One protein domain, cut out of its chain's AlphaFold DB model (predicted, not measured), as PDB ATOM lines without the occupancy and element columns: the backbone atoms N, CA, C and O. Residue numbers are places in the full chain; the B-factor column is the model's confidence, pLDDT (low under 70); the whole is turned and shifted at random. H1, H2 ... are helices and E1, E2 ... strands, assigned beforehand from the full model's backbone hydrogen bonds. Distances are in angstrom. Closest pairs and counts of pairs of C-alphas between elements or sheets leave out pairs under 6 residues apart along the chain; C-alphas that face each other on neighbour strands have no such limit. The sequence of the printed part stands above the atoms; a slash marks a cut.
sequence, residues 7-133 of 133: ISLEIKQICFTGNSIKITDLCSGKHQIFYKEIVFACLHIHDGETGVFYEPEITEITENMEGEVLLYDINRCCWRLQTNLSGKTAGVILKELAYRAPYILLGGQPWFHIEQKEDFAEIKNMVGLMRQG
ATOM      1  N   ILE A   7     -80.652  66.433   2.438       93.69
ATOM      2  CA  ILE A   7     -81.097  66.878   1.120       93.69
ATOM      3  C   ILE A   7     -82.328  67.750   1.327       93.69
ATOM      4  O   ILE A   7     -83.395  67.240   1.662       93.69
ATOM      5  N   SER A   8     -82.201  69.049   1.069       95.31
ATOM      6  CA  SER A   8     -83.328  69.984   1.100       95.31
ATOM      7  C   SER A   8     -83.881  70.222  -0.300       95.31
ATOM      8  O   SER A   8     -83.121  70.534  -1.217       95.31
ATOM      9  N   LEU A   9     -85.199  70.087  -0.453       95.88
ATOM     10  CA  LEU A   9     -85.933  70.295  -1.700       95.88
ATOM     11  C   LEU A   9     -87.040  71.339  -1.498       95.88
ATOM     12  O   LEU A   9     -87.915  71.162  -0.652       95.88
ATOM     13  N   GLU A  10     -87.053  72.373  -2.334       95.88
ATOM     14  CA  GLU A  10     -88.166  73.311  -2.486       95.88
ATOM     15  C   GLU A  10     -89.165  72.763  -3.506       95.88
ATOM     16  O   GLU A  10     -88.989  72.840  -4.728       95.88
ATOM     17  N   ILE A  11     -90.256  72.187  -3.008       95.62
ATOM     18  CA  ILE A  11     -91.194  71.452  -3.850       95.62
ATOM     19  C   ILE A  11     -92.038  72.412  -4.682       95.62
ATOM     20  O   ILE A  11     -92.918  73.092  -4.163       95.62
ATOM     21  N   LYS A  12     -91.876  72.360  -6.008       96.00
ATOM     22  CA  LYS A  12     -92.838  72.939  -6.961       96.00
ATOM     23  C   LYS A  12     -94.009  72.015  -7.247       96.00
ATOM     24  O   LYS A  12     -95.129  72.462  -7.455       96.00
ATOM     25  N   GLN A  13     -93.736  70.718  -7.339       95.94
ATOM     26  CA  GLN A  13     -94.749  69.717  -7.640       95.94
ATOM     27  C   GLN A  13     -94.402  68.399  -6.964       95.94
ATOM     28  O   GLN A  13     -93.259  67.951  -7.019       95.94
ATOM     29  N   ILE A  14     -95.408  67.748  -6.387       96.62
ATOM     30  CA  ILE A  14     -95.289  66.425  -5.776       96.62
ATOM     31  C   ILE A  14     -96.410  65.508  -6.268       96.62
ATOM     32  O   ILE A  14     -97.595  65.857  -6.243       96.62
ATOM     33  N   CYS A  15     -96.033  64.318  -6.726       96.62
ATOM     34  CA  CYS A  15     -96.948  63.305  -7.236       96.62
ATOM     35  C   CYS A  15     -96.682  61.961  -6.558       96.62
ATOM     36  O   CYS A  15     -95.584  61.414  -6.648       96.62
ATOM     37  N   PHE A  16     -97.716  61.402  -5.939       96.94
ATOM     38  CA  PHE A  16     -97.679  60.069  -5.354       96.94
ATOM     39  C   PHE A  16     -98.061  59.048  -6.419       96.94
ATOM     40  O   PHE A  16     -99.108  59.151  -7.059       96.94
ATOM     41  N   THR A  17     -97.184  58.077  -6.645       95.81
ATOM     42  CA  THR A  17     -97.397  56.996  -7.613       95.81
ATOM     43  C   THR A  17     -97.563  55.664  -6.886       95.81
ATOM     44  O   THR A  17     -97.601  55.626  -5.656       95.81
ATOM     45  N   GLY A  18     -97.672  54.559  -7.630       93.69
ATOM     46  CA  GLY A  18     -97.892  53.235  -7.041       93.69
ATOM     47  C   GLY A  18     -96.796  52.782  -6.068       93.69
ATOM     48  O   GLY A  18     -97.105  52.091  -5.109       93.69
ATOM     49  N   ASN A  19     -95.534  53.177  -6.273       95.50
ATOM     50  CA  ASN A  19     -94.404  52.700  -5.460       95.50
ATOM     51  C   ASN A  19     -93.416  53.791  -5.007       95.50
ATOM     52  O   ASN A  19     -92.391  53.481  -4.393       95.50
ATOM     53  N   SER A  20     -93.668  55.048  -5.365       97.69
ATOM     54  CA  SER A  20     -92.742  56.151  -5.114       97.69
ATOM     55  C   SER A  20     -93.427  57.509  -5.111       97.69
ATOM     56  O   SER A  20     -94.492  57.694  -5.713       97.69
ATOM     57  N   ILE A  21     -92.752  58.469  -4.490       97.50
ATOM     58  CA  ILE A  21     -93.017  59.898  -4.579       97.50
ATOM     59  C   ILE A  21     -92.148  60.457  -5.704       97.50
ATOM     60  O   ILE A  21     -90.940  60.225  -5.731       97.50
ATOM     61  N   LYS A  22     -92.748  61.201  -6.631       97.62
ATOM     62  CA  LYS A  22     -92.030  61.981  -7.644       97.62
ATOM     63  C   LYS A  22     -92.119  63.454  -7.283       97.62
ATOM     64  O   LYS A  22     -93.222  63.966  -7.091       97.62
ATOM     65  N   ILE A  23     -90.972  64.115  -7.209       97.19
ATOM     66  CA  ILE A  23     -90.846  65.505  -6.777       97.19
ATOM     67  C   ILE A  23     -90.183  66.296  -7.898       97.19
ATOM     68  O   ILE A  23     -89.180  65.865  -8.463       97.19
ATOM     69  N   THR A  24     -90.742  67.455  -8.218       96.94
ATOM     70  CA  THR A  24     -90.055  68.491  -8.986       96.94
ATOM     71  C   THR A  24     -89.638  69.575  -8.004       96.94
ATOM     72  O   THR A  24     -90.490  70.272  -7.452       96.94
ATOM     73  N   ASP A  25     -88.336  69.679  -7.787       95.00
ATOM     74  CA  ASP A  25     -87.681  70.700  -6.979       95.00
ATOM     75  C   ASP A  25     -87.420  71.968  -7.812       95.00
ATOM     76  O   ASP A  25     -87.209  71.896  -9.029       95.00
ATOM     77  N   LEU A  26     -87.433  73.136  -7.168       91.69
ATOM     78  CA  LEU A  26     -87.097  74.409  -7.807       91.69
ATOM     79  C   LEU A  26     -85.643  74.429  -8.300       91.69
ATOM     80  O   LEU A  26     -85.396  74.916  -9.407       91.69
ATOM     81  N   CYS A  27     -84.709  73.908  -7.505       89.31
ATOM     82  CA  CYS A  27     -83.275  74.150  -7.678       89.31
ATOM     83  C   CYS A  27     -82.541  73.035  -8.439       89.31
ATOM     84  O   CYS A  27     -81.652  73.301  -9.245       89.31
ATOM     85  N   SER A  28     -82.904  71.781  -8.193       88.56
ATOM     86  CA  SER A  28     -82.135  70.593  -8.588       88.56
ATOM     87  C   SER A  28     -82.890  69.645  -9.526       88.56
ATOM     88  O   SER A  28     -82.355  68.618  -9.944       88.56
ATOM     89  N   GLY A  29     -84.106  70.010  -9.940       93.19
ATOM     90  CA  GLY A  29     -84.854  69.303 -10.975       93.19
ATOM     91  C   GLY A  29     -85.756  68.198 -10.430       93.19
ATOM     92  O   GLY A  29     -86.559  68.430  -9.533       93.19
ATOM     93  N   LYS A  30     -85.723  67.009 -11.043       96.50
ATOM     94  CA  LYS A  30     -86.666  65.922 -10.732       96.50
ATOM     95  C   LYS A  30     -86.027  64.876  -9.828       96.50
ATOM     96  O   LYS A  30     -84.971  64.346 -10.157       96.50
ATOM     97  N   HIS A  31     -86.746  64.508  -8.777       96.12
ATOM     98  CA  HIS A  31     -86.362  63.499  -7.796       96.12
ATOM     99  C   HIS A  31     -87.421  62.413  -7.688       96.12
ATOM    100  O   HIS A  31     -88.608  62.637  -7.944       96.12
ATOM    101  N   GLN A  32     -86.985  61.225  -7.288       96.62
ATOM    102  CA  GLN A  32     -87.862  60.097  -7.028       96.62
ATOM    103  C   GLN A  32     -87.420  59.398  -5.745       96.62
ATOM    104  O   GLN A  32     -86.274  58.977  -5.645       96.62
ATOM    105  N   ILE A  33     -88.349  59.257  -4.802       96.50
ATOM    106  CA  ILE A  33     -88.130  58.585  -3.517       96.50
ATOM    107  C   ILE A  33     -89.041  57.363  -3.480       96.50
ATOM    108  O   ILE A  33     -90.264  57.494  -3.580       96.50
ATOM    109  N   PHE A  34     -88.479  56.158  -3.379       96.88
ATOM    110  CA  PHE A  34     -89.292  54.945  -3.319       96.88
ATOM    111  C   PHE A  34     -89.830  54.717  -1.909       96.88
ATOM    112  O   PHE A  34     -89.085  54.800  -0.939       96.88
ATOM    113  N   TYR A  35     -91.100  54.317  -1.781       96.88
ATOM    114  CA  TYR A  35     -91.693  54.067  -0.459       96.88
ATOM    115  C   TYR A  35     -90.919  53.003   0.335       96.88
ATOM    116  O   TYR A  35     -90.735  53.132   1.539       96.88
ATOM    117  N   LYS A  36     -90.378  51.986  -0.358       94.69
ATOM    118  CA  LYS A  36     -89.564  50.920   0.252       94.69
ATOM    119  C   LYS A  36     -88.257  51.424   0.884       94.69
ATOM    120  O   LYS A  36     -87.617  50.688   1.632       94.69
ATOM    121  N   GLU A  37     -87.805  52.617   0.528       95.06
ATOM    122  CA  GLU A  37     -86.575  53.196   1.068       95.06
ATOM    123  C   GLU A  37     -86.861  54.027   2.312       95.06
ATOM    124  O   GLU A  37     -85.976  54.155   3.148       95.06
ATOM    125  N   ILE A  38     -88.095  54.516   2.469       96.56
ATOM    126  CA  ILE A  38     -88.516  55.329   3.606       96.56
ATOM    127  C   ILE A  38     -88.688  54.432   4.836       96.56
ATOM    128  O   ILE A  38     -89.291  53.355   4.776       96.56
ATOM    129  N   VAL A  39     -88.127  54.893   5.949       96.12
ATOM    130  CA  VAL A  39     -88.207  54.256   7.267       96.12
ATOM    131  C   VAL A  39     -89.058  55.102   8.209       96.12
ATOM    132  O   VAL A  39     -89.934  54.575   8.889       96.12
ATOM    133  N   PHE A  40     -88.836  56.411   8.215       96.31
ATOM    134  CA  PHE A  40     -89.504  57.332   9.125       96.31
ATOM    135  C   PHE A  40     -89.897  58.617   8.397       96.31
ATOM    136  O   PHE A  40     -89.147  59.085   7.536       96.31
ATOM    137  N   ALA A  41     -91.058  59.174   8.733       97.12
ATOM    138  CA  ALA A  41     -91.483  60.473   8.242       97.12
ATOM    139  C   ALA A  41     -92.250  61.279   9.300       97.12
ATOM    140  O   ALA A  41     -93.149  60.761   9.959       97.12
ATOM    141  N   CYS A  42     -91.943  62.565   9.426       96.75
ATOM    142  CA  CYS A  42     -92.632  63.478  10.339       96.75
ATOM    143  C   CYS A  42     -92.804  64.866   9.714       96.75
ATOM    144  O   CYS A  42     -92.261  65.156   8.643       96.75
ATOM    145  N   LEU A  43     -93.600  65.709  10.372       96.94
ATOM    146  CA  LEU A  43     -93.635  67.138  10.079       96.94
ATOM    147  C   LEU A  43     -92.612  67.855  10.953       96.94
ATOM    148  O   LEU A  43     -92.420  67.474  12.102       96.94
ATOM    149  N   HIS A  44     -92.023  68.915  10.418       95.62
ATOM    150  CA  HIS A  44     -91.201  69.858  11.163       95.62
ATOM    151  C   HIS A  44     -91.826  71.243  11.002       95.62
ATOM    152  O   HIS A  44     -91.818  71.825   9.913       95.62
ATOM    153  N   ILE A  45     -92.456  71.730  12.070       94.31
ATOM    154  CA  ILE A  45     -93.338  72.900  12.048       94.31
ATOM    155  C   ILE A  45     -92.719  74.010  12.884       94.31
ATOM    156  O   ILE A  45     -92.266  73.771  13.997       94.31
ATOM    157  N   HIS A  46     -92.731  75.233  12.353       92.06
ATOM    158  CA  HIS A  46     -92.397  76.430  13.115       92.06
ATOM    159  C   HIS A  46     -93.636  76.927  13.864       92.06
ATOM    160  O   HIS A  46     -94.611  77.348  13.237       92.06
ATOM    161  N   ASP A  47     -93.593  76.914  15.192       89.12
ATOM    162  CA  ASP A  47     -94.610  77.559  16.010       89.12
ATOM    163  C   ASP A  47     -94.429  79.084  15.968       89.12
ATOM    164  O   ASP A  47     -93.418  79.626  16.414       89.12
ATOM    165  N   GLY A  48     -95.419  79.790  15.420       85.75
ATOM    166  CA  GLY A  48     -95.402  81.248  15.329       85.75
ATOM    167  C   GLY A  48     -95.543  81.967  16.675       85.75
ATOM    168  O   GLY A  48     -95.152  83.129  16.761       85.75
ATOM    169  N   GLU A  49     -96.078  81.311  17.708       87.38
ATOM    170  CA  GLU A  49     -96.261  81.915  19.032       87.38
ATOM    171  C   GLU A  49     -94.975  81.860  19.856       87.38
ATOM    172  O   GLU A  49     -94.545  82.866  20.423       87.38
ATOM    173  N   THR A  50     -94.349  80.684  19.911       89.25
ATOM    174  CA  THR A  50     -93.131  80.466  20.702       89.25
ATOM    175  C   THR A  50     -91.846  80.712  19.911       89.25
ATOM    176  O   THR A  50     -90.791  80.921  20.511       89.25
ATOM    177  N   GLY A  51     -91.911  80.703  18.575       88.44
ATOM    178  CA  GLY A  51     -90.744  80.756  17.691       88.44
ATOM    179  C   GLY A  51     -89.924  79.462  17.678       88.44
ATOM    180  O   GLY A  51     -88.786  79.458  17.206       88.44
ATOM    181  N   VAL A  52     -90.458  78.377  18.246       92.12
ATOM    182  CA  VAL A  52     -89.770  77.089  18.380       92.12
ATOM    183  C   VAL A  52     -90.254  76.126  17.303       92.12
ATOM    184  O   VAL A  52     -91.425  76.108  16.929       92.12
ATOM    185  N   PHE A  53     -89.340  75.301  16.800       91.75
ATOM    186  CA  PHE A  53     -89.700  74.204  15.914       91.75
ATOM    187  C   PHE A  53     -90.107  72.968  16.709       91.75
ATOM    188  O   PHE A  53     -89.456  72.619  17.694       91.75
ATOM    189  N   TYR A  54     -91.149  72.282  16.253       92.50
ATOM    190  CA  TYR A  54     -91.615  71.044  16.863       92.50
ATOM    191  C   TYR A  54     -92.057  70.023  15.814       92.50
ATOM    192  O   TYR A  54     -92.318  70.351  14.652       92.50
ATOM    193  N   GLU A  55     -92.135  68.768  16.251       95.25
ATOM    194  CA  GLU A  55     -92.553  67.631  15.439       95.25
ATOM    195  C   GLU A  55     -93.816  67.024  16.072       95.25
ATOM    196  O   GLU A  55     -93.701  66.358  17.102       95.25
ATOM    197  N   PRO A  56     -95.018  67.276  15.521       94.69
ATOM    198  CA  PRO A  56     -96.273  66.807  16.112       94.69
ATOM    199  C   PRO A  56     -96.396  65.286  16.068       94.69
ATOM    200  O   PRO A  56     -96.003  64.652  15.080       94.69
ATOM    201  N   GLU A  57     -97.014  64.699  17.094       94.81
ATOM    202  CA  GLU A  57     -97.381  63.281  17.085       94.81
ATOM    203  C   GLU A  57     -98.419  62.996  15.991       94.81
ATOM    204  O   GLU A  57     -99.190  63.868  15.590       94.81
ATOM    205  N   ILE A  58     -98.496  61.752  15.503       92.75
ATOM    206  CA  ILE A  58     -99.397  61.402  14.388       92.75
ATOM    207  C   ILE A  58    -100.870  61.764  14.647       92.75
ATOM    208  O   ILE A  58    -101.599  62.104  13.716       92.75
ATOM    209  N   THR A  59    -101.308  61.703  15.904       93.00
ATOM    210  CA  THR A  59    -102.675  62.011  16.348       93.00
ATOM    211  C   THR A  59    -103.004  63.500  16.294       93.00
ATOM    212  O   THR A  59    -104.178  63.861  16.224       93.00
ATOM    213  N   GLU A  60    -101.988  64.356  16.304       94.69
ATOM    214  CA  GLU A  60    -102.111  65.813  16.273       94.69
ATOM    215  C   GLU A  60    -102.092  66.343  14.835       94.69
ATOM    216  O   GLU A  60    -102.535  67.462  14.573       94.69
ATOM    217  N   ILE A  61    -101.606  65.539  13.884       95.19
ATOM    218  CA  ILE A  61    -101.406  65.958  12.499       95.19
ATOM    219  C   ILE A  61    -102.741  66.144  11.779       95.19
ATOM    220  O   ILE A  61    -103.548  65.223  11.640       95.19
ATOM    221  N   THR A  62    -102.936  67.345  11.232       95.88
ATOM    222  CA  THR A  62    -104.095  67.684  10.396       95.88
ATOM    223  C   THR A  62    -103.669  68.068   8.985       95.88
ATOM    224  O   THR A  62    -102.535  68.476   8.745       95.88
ATOM    225  N   GLU A  63    -104.597  67.985   8.028       96.19
ATOM    226  CA  GLU A  63    -104.337  68.370   6.636       96.19
ATOM    227  C   GLU A  63    -103.980  69.850   6.470       96.19
ATOM    228  O   GLU A  63    -103.358  70.200   5.479       96.19
ATOM    229  N   ASN A  64    -104.315  70.727   7.413       95.56
ATOM    230  CA  ASN A  64    -104.046  72.163   7.282       95.56
ATOM    231  C   ASN A  64    -102.671  72.572   7.828       95.56
ATOM    232  O   ASN A  64    -102.329  73.750   7.789       95.56
ATOM    233  N   MET A  65    -101.893  71.629   8.369       95.56
ATOM    234  CA  MET A  65    -100.588  71.932   8.947       95.56
ATOM    235  C   MET A  65     -99.554  72.249   7.867       95.56
ATOM    236  O   MET A  65     -99.223  71.404   7.031       95.56
ATOM    237  N   GLU A  66     -99.034  73.469   7.928       94.94
ATOM    238  CA  GLU A  66     -97.905  73.942   7.132       94.94
ATOM    239  C   GLU A  66     -96.571  73.585   7.798       94.94
ATOM    240  O   GLU A  66     -96.512  73.327   8.999       94.94
ATOM    241  N   GLY A  67     -95.489  73.591   7.020       94.50
ATOM    242  CA  GLY A  67     -94.141  73.304   7.507       94.50
ATOM    243  C   GLY A  67     -93.338  72.486   6.508       94.50
ATOM    244  O   GLY A  67     -93.614  72.493   5.308       94.50
ATOM    245  N   GLU A  68     -92.344  71.763   7.007       96.62
ATOM    246  CA  GLU A  68     -91.558  70.829   6.205       96.62
ATOM    247  C   GLU A  68     -92.017  69.391   6.460       96.62
ATOM    248  O   GLU A  68     -92.432  69.044   7.567       96.62
ATOM    249  N   VAL A  69     -91.902  68.532   5.446       97.81
ATOM    250  CA  VAL A  69     -91.973  67.077   5.644       97.81
ATOM    251  C   VAL A  69     -90.554  66.527   5.668       97.81
ATOM    252  O   VAL A  69     -89.802  66.708   4.711       97.81
ATOM    253  N   LEU A  70     -90.190  65.838   6.743       97.12
ATOM    254  CA  LEU A  70     -88.909  65.148   6.857       97.12
ATOM    255  C   LEU A  70     -89.110  63.678   6.508       97.12
ATOM    256  O   LEU A  70     -89.963  63.025   7.103       97.12
ATOM    257  N   LEU A  71     -88.326  63.150   5.567       97.38
ATOM    258  CA  LEU A  71     -88.298  61.722   5.244       97.38
ATOM    259  C   LEU A  71     -86.905  61.160   5.511       97.38
ATOM    260  O   LEU A  71     -85.921  61.635   4.948       97.38
ATOM    261  N   TYR A  72     -86.826  60.102   6.306       95.81
ATOM    262  CA  TYR A  72     -85.584  59.385   6.563       95.81
ATOM    263  C   TYR A  72     -85.579  58.054   5.831       95.81
ATOM    264  O   TYR A  72     -86.474  57.221   6.008       95.81
ATOM    265  N   ASP A  73     -84.551  57.857   5.009       94.12
ATOM    266  CA  ASP A  73     -84.365  56.616   4.267       94.12
ATOM    267  C   ASP A  73     -83.632  55.536   5.081       94.12
ATOM    268  O   ASP A  73     -83.151  55.760   6.192       94.12
ATOM    269  N   ILE A  74     -83.488  54.349   4.493       91.62
ATOM    270  CA  ILE A  74     -82.822  53.174   5.074       91.62
ATOM    271  C   ILE A  74     -81.341  53.377   5.450       91.62
ATOM    272  O   ILE A  74     -80.784  52.569   6.209       91.62
ATOM    273  N   ASN A  75     -80.715  54.434   4.926       90.50
ATOM    274  CA  ASN A  75     -79.335  54.849   5.173       90.50
ATOM    275  C   ASN A  75     -79.247  56.043   6.141       90.50
ATOM    276  O   ASN A  75     -78.145  56.527   6.404       90.50
ATOM    277  N   ARG A  76     -80.377  56.499   6.705       91.19
ATOM    278  CA  ARG A  76     -80.508  57.734   7.501       91.19
ATOM    279  C   ARG A  76     -80.180  59.009   6.725       91.19
ATOM    280  O   ARG A  76     -79.746  59.990   7.329       91.19
ATOM    281  N   CYS A  77     -80.364  59.004   5.409       93.00
ATOM    282  CA  CYS A  77     -80.412  60.239   4.640       93.00
ATOM    283  C   CYS A  77     -81.716  60.965   4.976       93.00
ATOM    284  O   CYS A  77     -82.785  60.356   4.899       93.00
ATOM    285  N   CYS A  78     -81.619  62.242   5.340       95.38
ATOM    286  CA  CYS A  78     -82.786  63.092   5.544       95.38
ATOM    287  C   CYS A  78     -83.137  63.780   4.226       95.38
ATOM    288  O   CYS A  78     -82.273  64.390   3.597       95.38
ATOM    289  N   TRP A  79     -84.396  63.680   3.820       96.69
ATOM    290  CA  TRP A  79     -84.982  64.463   2.744       96.69
ATOM    291  C   TRP A  79     -85.936  65.475   3.369       96.69
ATOM    292  O   TRP A  79     -86.989  65.094   3.885       96.69
ATOM    293  N   ARG A  80     -85.566  66.753   3.327       96.88
ATOM    294  CA  ARG A  80     -86.378  67.869   3.813       96.88
ATOM    295  C   ARG A  80     -87.187  68.433   2.666       96.88
ATOM    296  O   ARG A  80     -86.639  68.936   1.687       96.88
ATOM    297  N   LEU A  81     -88.495  68.319   2.779       97.12
ATOM    298  CA  LEU A  81     -89.440  68.710   1.751       97.12
ATOM    299  C   LEU A  81     -90.114  70.017   2.164       97.12
ATOM    300  O   LEU A  81     -91.037  70.006   2.976       97.12
ATOM    301  N   GLN A  82     -89.663  71.130   1.594       95.88
ATOM    302  CA  GLN A  82     -90.253  72.447   1.823       95.88
ATOM    303  C   GLN A  82     -91.481  72.615   0.930       95.88
ATOM    304  O   GLN A  82     -91.399  72.511  -0.299       95.88
ATOM    305  N   THR A  83     -92.645  72.834   1.540       94.38
ATOM    306  CA  THR A  83     -93.938  72.702   0.850       94.38
ATOM    307  C   THR A  83     -94.507  74.023   0.344       94.38
ATOM    308  O   THR A  83     -95.494  74.004  -0.396       94.38
ATOM    309  N   ASN A  84     -93.862  75.151   0.667       91.12
ATOM    310  CA  ASN A  84     -94.342  76.522   0.450       91.12
ATOM    311  C   ASN A  84     -94.759  76.825  -0.999       91.12
ATOM    312  O   ASN A  84     -95.613  77.676  -1.231       91.12
ATOM    313  N   LEU A  85     -94.165  76.139  -1.982       90.56
ATOM    314  CA  LEU A  85     -94.415  76.355  -3.412       90.56
ATOM    315  C   LEU A  85     -95.251  75.245  -4.065       90.56
ATOM    316  O   LEU A  85     -95.564  75.326  -5.251       90.56
ATOM    317  N   SER A  86     -95.614  74.207  -3.311       88.75
ATOM    318  CA  SER A  86     -96.183  72.977  -3.871       88.75
ATOM    319  C   SER A  86     -97.698  73.043  -4.091       88.75
ATOM    320  O   SER A  86     -98.271  72.161  -4.736       88.75
ATOM    321  N   GLY A  87     -98.359  74.059  -3.521       89.94
ATOM    322  CA  GLY A  87     -99.820  74.155  -3.448       89.94
ATOM    323  C   GLY A  87    -100.466  73.107  -2.531       89.94
ATOM    324  O   GLY A  87    -101.688  72.978  -2.521       89.94
ATOM    325  N   LYS A  88     -99.657  72.341  -1.788       94.31
ATOM    326  CA  LYS A  88    -100.078  71.378  -0.772       94.31
ATOM    327  C   LYS A  88     -99.403  71.709   0.551       94.31
ATOM    328  O   LYS A  88     -98.219  72.031   0.583       94.31
ATOM    329  N   THR A  89    -100.154  71.563   1.628       96.50
ATOM    330  CA  THR A  89     -99.626  71.636   2.989       96.50
ATOM    331  C   THR A  89     -98.755  70.414   3.297       96.50
ATOM    332  O   THR A  89     -98.862  69.355   2.656       96.50
ATOM    333  N   ALA A  90     -97.920  70.529   4.326       97.06
ATOM    334  CA  ALA A  90     -97.118  69.416   4.822       97.06
ATOM    335  C   ALA A  90     -98.004  68.278   5.362       97.06
ATOM    336  O   ALA A  90     -97.767  67.105   5.061       97.06
ATOM    337  N   GLY A  91     -99.095  68.622   6.053       97.38
ATOM    338  CA  GLY A  91    -100.086  67.667   6.547       97.38
ATOM    339  C   GLY A  91    -100.733  66.813   5.452       97.38
ATOM    340  O   GLY A  91    -100.828  65.593   5.599       97.38
ATOM    341  N   VAL A  92    -101.118  67.408   4.314       97.38
ATOM    342  CA  VAL A  92    -101.667  66.659   3.164       97.38
ATOM    343  C   VAL A  92    -100.636  65.687   2.593       97.38
ATOM    344  O   VAL A  92    -100.971  64.546   2.269       97.38
ATOM    345  N   ILE A  93     -99.379  66.121   2.462       97.50
ATOM    346  CA  ILE A  93     -98.294  65.280   1.944       97.50
ATOM    347  C   ILE A  93     -98.060  64.081   2.866       97.50
ATOM    348  O   ILE A  93     -97.987  62.951   2.379       97.50
ATOM    349  N   LEU A  94     -97.989  64.297   4.182       97.38
ATOM    350  CA  LEU A  94     -97.762  63.210   5.132       97.38
ATOM    351  C   LEU A  94     -98.956  62.246   5.205       97.38
ATOM    352  O   LEU A  94     -98.757  61.034   5.258       97.38
ATOM    353  N   LYS A  95    -100.196  62.747   5.134       96.19
ATOM    354  CA  LYS A  95    -101.395  61.896   5.104       96.19
ATOM    355  C   LYS A  95    -101.443  61.005   3.861       96.19
ATOM    356  O   LYS A  95    -101.734  59.815   3.969       96.19
ATOM    357  N   GLU A  96    -101.135  61.551   2.685       96.56
ATOM    358  CA  GLU A  96    -101.055  60.748   1.460       96.56
ATOM    359  C   GLU A  96     -99.931  59.707   1.573       96.56
ATOM    360  O   GLU A  96    -100.117  58.555   1.183       96.56
ATOM    361  N   LEU A  97     -98.791  60.061   2.175       96.62
ATOM    362  CA  LEU A  97     -97.722  59.103   2.444       96.62
ATOM    363  C   LEU A  97     -98.183  57.970   3.374       96.62
ATOM    364  O   LEU A  97     -97.920  56.806   3.073       96.62
ATOM    365  N   ALA A  98     -98.921  58.287   4.439       95.12
ATOM    366  CA  ALA A  98     -99.477  57.303   5.365       95.12
ATOM    367  C   ALA A  98    -100.406  56.300   4.673       95.12
ATOM    368  O   ALA A  98    -100.359  55.103   4.949       95.12
ATOM    369  N   TYR A  99    -101.209  56.777   3.721       95.31
ATOM    370  CA  TYR A  99    -102.076  55.922   2.918       95.31
ATOM    371  C   TYR A  99    -101.288  55.011   1.963       95.31
ATOM    372  O   TYR A  99    -101.636  53.848   1.767       95.31
ATOM    373  N   ARG A 100    -100.218  55.529   1.348       96.06
ATOM    374  CA  ARG A 100     -99.434  54.814   0.323       96.06
ATOM    375  C   ARG A 100     -98.391  53.861   0.900       96.06
ATOM    376  O   ARG A 100     -98.030  52.886   0.240       96.06
ATOM    377  N   ALA A 101     -97.882  54.162   2.087       95.31
ATOM    378  CA  ALA A 101     -96.810  53.433   2.745       95.31
ATOM    379  C   ALA A 101     -97.130  53.221   4.237       95.31
ATOM    380  O   ALA A 101     -96.372  53.675   5.090       95.31
ATOM    381  N   PRO A 102     -98.220  52.509   4.580       94.00
ATOM    382  CA  PRO A 102     -98.695  52.382   5.965       94.00
ATOM    383  C   PRO A 102     -97.737  51.619   6.896       94.00
ATOM    384  O   PRO A 102     -97.953  51.573   8.100       94.00
ATOM    385  N   TYR A 103     -96.687  51.001   6.346       94.00
ATOM    386  CA  TYR A 103     -95.660  50.274   7.093       94.00
ATOM    387  C   TYR A 103     -94.541  51.168   7.650       94.00
ATOM    388  O   TYR A 103     -93.700  50.664   8.392       94.00
ATOM    389  N   ILE A 104     -94.457  52.442   7.248       95.00
ATOM    390  CA  ILE A 104     -93.419  53.360   7.746       95.00
ATOM    391  C   ILE A 104     -93.826  53.953   9.096       95.00
ATOM    392  O   ILE A 104     -95.014  54.086   9.389       95.00
ATOM    393  N   LEU A 105     -92.844  54.363   9.898       95.38
ATOM    394  CA  LEU A 105     -93.126  55.109  11.122       95.38
ATOM    395  C   LEU A 105     -93.474  56.568  10.788       95.38
ATOM    396  O   LEU A 105     -92.809  57.184   9.952       95.38
ATOM    397  N   LEU A 106     -94.509  57.113  11.435       95.38
ATOM    398  CA  LEU A 106     -95.101  58.413  11.106       95.38
ATOM    399  C   LEU A 106     -95.304  59.305  12.333       95.38
ATOM    400  O   LEU A 106     -95.762  58.831  13.370       95.38
ATOM    401  N   GLY A 107     -95.057  60.606  12.161       95.12
ATOM    402  CA  GLY A 107     -95.238  61.636  13.192       95.12
ATOM    403  C   GLY A 107     -94.097  61.671  14.210       95.12
ATOM    404  O   GLY A 107     -93.307  60.735  14.285       95.12
ATOM    405  N   GLY A 108     -93.999  62.752  14.982       92.75
ATOM    406  CA  GLY A 108     -93.023  62.903  16.060       92.75
ATOM    407  C   GLY A 108     -93.099  61.750  17.064       92.75
ATOM    408  O   GLY A 108     -94.176  61.221  17.337       92.75
ATOM    409  N   GLN A 109     -91.941  61.322  17.571       89.38
ATOM    410  CA  GLN A 109     -91.813  60.160  18.453       89.38
ATOM    411  C   GLN A 109     -90.969  60.532  19.683       89.38
ATOM    412  O   GLN A 109     -89.743  60.549  19.588       89.38
ATOM    413  N   PRO A 110     -91.579  60.793  20.854       84.25
ATOM    414  CA  PRO A 110     -90.846  61.234  22.049       84.25
ATOM    415  C   PRO A 110     -89.806  60.229  22.574       84.25
ATOM    416  O   PRO A 110     -88.870  60.597  23.278       84.25
ATOM    417  N   TRP A 111     -89.983  58.945  22.259       83.62
ATOM    418  CA  TRP A 111     -89.114  57.843  22.678       83.62
ATOM    419  C   TRP A 111     -87.959  57.575  21.702       83.62
ATOM    420  O   TRP A 111     -87.105  56.745  21.997       83.62
ATOM    421  N   PHE A 112     -87.924  58.258  20.555       83.69
ATOM    422  CA  PHE A 112     -87.006  57.987  19.454       83.69
ATOM    423  C   PHE A 112     -86.137  59.202  19.141       83.69
ATOM    424  O   PHE A 112     -86.639  60.296  18.896       83.69
ATOM    425  N   HIS A 113     -84.825  58.986  19.042       85.69
ATOM    426  CA  HIS A 113     -83.894  60.011  18.591       85.69
ATOM    427  C   HIS A 113     -83.161  59.545  17.331       85.69
ATOM    428  O   HIS A 113     -82.291  58.679  17.382       85.69
ATOM    429  N   ILE A 114     -83.422  60.190  16.190       84.81
ATOM    430  CA  ILE A 114     -82.793  59.879  14.886       84.81
ATOM    431  C   ILE A 114     -81.251  59.953  14.890       84.81
ATOM    432  O   ILE A 114     -80.557  59.433  14.003       84.81
ATOM    433  N   GLU A 115     -80.679  60.641  15.875       83.31
ATOM    434  CA  GLU A 115     -79.239  60.733  16.085       83.31
ATOM    435  C   GLU A 115     -78.637  59.473  16.707       83.31
ATOM    436  O   GLU A 115     -77.497  59.127  16.380       83.31
ATOM    437  N   GLN A 116     -79.417  58.752  17.511       88.88
ATOM    438  CA  GLN A 116     -79.015  57.505  18.146       88.88
ATOM    439  C   GLN A 116     -79.092  56.363  17.130       88.88
ATOM    440  O   GLN A 116     -80.058  56.209  16.376       88.88
ATOM    441  N   LYS A 117     -78.012  55.581  17.019       87.81
ATOM    442  CA  LYS A 117     -77.922  54.561  15.965       87.81
ATOM    443  C   LYS A 117     -78.805  53.363  16.273       87.81
ATOM    444  O   LYS A 117     -79.323  52.750  15.341       87.81
ATOM    445  N   GLU A 118     -78.910  53.048  17.551       91.06
ATOM    446  CA  GLU A 118     -79.646  51.945  18.140       91.06
ATOM    447  C   GLU A 118     -81.145  52.149  17.899       91.06
ATOM    448  O   GLU A 118     -81.765  51.319  17.236       91.06
ATOM    449  N   ASP A 119     -81.661  53.320  18.273       92.06
ATOM    450  CA  ASP A 119     -83.028  53.775  18.008       92.06
ATOM    451  C   ASP A 119     -83.408  53.648  16.521       92.06
ATOM    452  O   ASP A 119     -84.441  53.086  16.155       92.06
ATOM    453  N   PHE A 120     -82.543  54.121  15.615       91.75
ATOM    454  CA  PHE A 120     -82.818  54.006  14.182       91.75
ATOM    455  C   PHE A 120     -82.783  52.555  13.677       91.75
ATOM    456  O   PHE A 120     -83.557  52.183  12.789       91.75
ATOM    457  N   ALA A 121     -81.874  51.729  14.202       92.50
ATOM    458  CA  ALA A 121     -81.800  50.318  13.839       92.50
ATOM    459  C   ALA A 121     -83.073  49.568  14.260       92.50
ATOM    460  O   ALA A 121     -83.559  48.726  13.503       92.50
ATOM    461  N   GLU A 122     -83.642  49.910  15.417       93.25
ATOM    462  CA  GLU A 122     -84.906  49.356  15.896       93.25
ATOM    463  C   GLU A 122     -86.069  49.693  14.957       93.25
ATOM    464  O   GLU A 122     -86.746  48.782  14.475       93.25
ATOM    465  N   ILE A 123     -86.239  50.963  14.576       93.25
ATOM    466  CA  ILE A 123     -87.303  51.352  13.633       93.25
ATOM    467  C   ILE A 123     -87.118  50.664  12.286       93.25
ATOM    468  O   ILE A 123     -88.078  50.161  11.705       93.25
ATOM    469  N   LYS A 124     -85.884  50.602  11.778       93.81
ATOM    470  CA  LYS A 124     -85.598  49.910  10.518       93.81
ATOM    471  C   LYS A 124     -86.038  48.445  10.572       93.81
ATOM    472  O   LYS A 124     -86.582  47.947   9.584       93.81
ATOM    473  N   ASN A 125     -85.853  47.775  11.709       93.75
ATOM    474  CA  ASN A 125     -86.338  46.413  11.919       93.75
ATOM    475  C   ASN A 125     -87.872  46.361  11.972       93.75
ATOM    476  O   ASN A 125     -88.464  45.546  11.268       93.75
ATOM    477  N   MET A 126     -88.517  47.248  12.735       93.19
ATOM    478  CA  MET A 126     -89.982  47.318  12.835       93.19
ATOM    479  C   MET A 126     -90.642  47.539  11.470       93.19
ATOM    480  O   MET A 126     -91.515  46.775  11.064       93.19
ATOM    481  N   VAL A 127     -90.173  48.534  10.717       93.62
ATOM    482  CA  VAL A 127     -90.643  48.838   9.357       93.62
ATOM    483  C   VAL A 127     -90.383  47.661   8.415       93.62
ATOM    484  O   VAL A 127     -91.210  47.343   7.561       93.62
ATOM    485  N   GLY A 128     -89.242  46.986   8.576       93.50
ATOM    486  CA  GLY A 128     -88.906  45.774   7.833       93.50
ATOM    487  C   GLY A 128     -89.902  44.635   8.061       93.50
ATOM    488  O   GLY A 128     -90.283  43.980   7.094       93.50
ATOM    489  N   LEU A 129     -90.348  44.434   9.305       93.31
ATOM    490  CA  LEU A 129     -91.371  43.446   9.662       93.31
ATOM    491  C   LEU A 129     -92.745  43.834   9.103       93.31
ATOM    492  O   LEU A 129     -93.393  43.018   8.456       93.31
ATOM    493  N   MET A 130     -93.154  45.094   9.279       92.00
ATOM    494  CA  MET A 130     -94.453  45.603   8.817       92.00
ATOM    495  C   MET A 130     -94.614  45.545   7.296       92.00
ATOM    496  O   MET A 130     -95.723  45.426   6.795       92.00
ATOM    497  N   ARG A 131     -93.513  45.619   6.544       88.38
ATOM    498  CA  ARG A 131     -93.529  45.527   5.078       88.38
ATOM    499  C   ARG A 131     -93.717  44.099   4.552       88.38
ATOM    500  O   ARG A 131     -94.023  43.930   3.375       88.38
ATOM    501  N   GLN A 132     -93.437  43.089   5.375       82.44
ATOM    502  CA  GLN A 132     -93.545  41.675   4.994       82.44
ATOM    503  C   GLN A 132     -94.938  41.090   5.257       82.44
ATOM    504  O   GLN A 132     -95.231  40.019   4.725       82.44
ATOM    505  N   GLY A 133     -95.751  41.760   6.081       59.16
ATOM    506  CA  GLY A 133     -97.151  41.412   6.341       59.16
ATOM    507  C   GLY A 133     -98.083  41.958   5.273       59.16
ATOM    508  O   GLY A 133     -99.037  41.227   4.929       59.16
TER     509      GLY A 133
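AT A GLANCE: This is residues 7 to 133 of the 133 residues of an uncharacterized protein of bacterium 1XD8-92 (UniProt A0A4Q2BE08). A strongly twisted six-stranded sheet bends round H1, which packs on one face of it, while the longer helix H2 runs past the edge strand E4 and only grazes the sheet. The sheet is two three-stranded meanders, E1 E2 E3 and E4 E5 E6, joined where E1 and E6 run side by side. The printed part has 127 residues, with E1 E2 E3 E4 E5 E6 H1 H2 along the chain; the mixed sheet has the order E3 E2 E1 E6 E5 E4, and the class is mixed, helices and strands. The whole is compact, with a radius of gyration of the C-alphas of 14.0 A and spans of 36 by 35 by 23 A.

IN THESE COORDINATES: Find C-alpha 7 at (-81.097, 66.878, 1.120), where E1, residues 7 to 16, begins; it bends by 97 degrees at residue 12. E2 is residues 20 to 25 and E3 residues 29 to 34. Look next at C-alpha 38, (-88.516, 55.329, 3.606): from there E4, residues 38 to 46, runs 23.5 A. E5 is residues 68 to 73 and E6 residues 78 to 82. H1, residues 90 to 100, is 15.5 A long; H2, residues 117 to 130, runs 20.1 A to C-alpha 130 at (-94.453, 45.603, 8.817).

HOW THE PARTS SIT: Start in the sheet at E1 and E6, parallel at 68 degrees, where N 9 and O 80 are 2.8 A apart. The pairing of E1 is staggered: its residues 7 to 10 pair with E6 and its residues 11 to 16 with E2. E1 and E2 form an antiparallel hairpin, with N 22 and O 15 at 2.8 A. In the hairpin E2 and E3, N 23 and O 31 are 2.9 A apart. On the other side of E1, E6 and E5 form a hairpin, with N 79 and O 71 at 2.8 A. E5 and E4 form another, with N 72 and O 40 at 2.8 A. H1 on one face of the sheet makes two layers, helix over sheet; it touches E5, closest at the C-alphas of Val 69 and Ala 90, 5.7 A. H2 grazes the sheet with its residues 120 to 128, and the C-alphas of Val 39 in E4 and Lys 124 are its closest, 6.0 A. H1 and H2 are apart; in both, every O i to N i+4 pair is within hydrogen-bond range.

THE WHOLE: Look to Glu 49 and Gln 132 for the C-alphas farthest apart, 42.7 A. The links E4 to E5 and H1 to H2 are long, and residues 105 to 106 of the latter pair in parallel with residues 40 to 41 of E4. The printed part has no cut; its mean pLDDT is 93.5, and residue 133 is under 70.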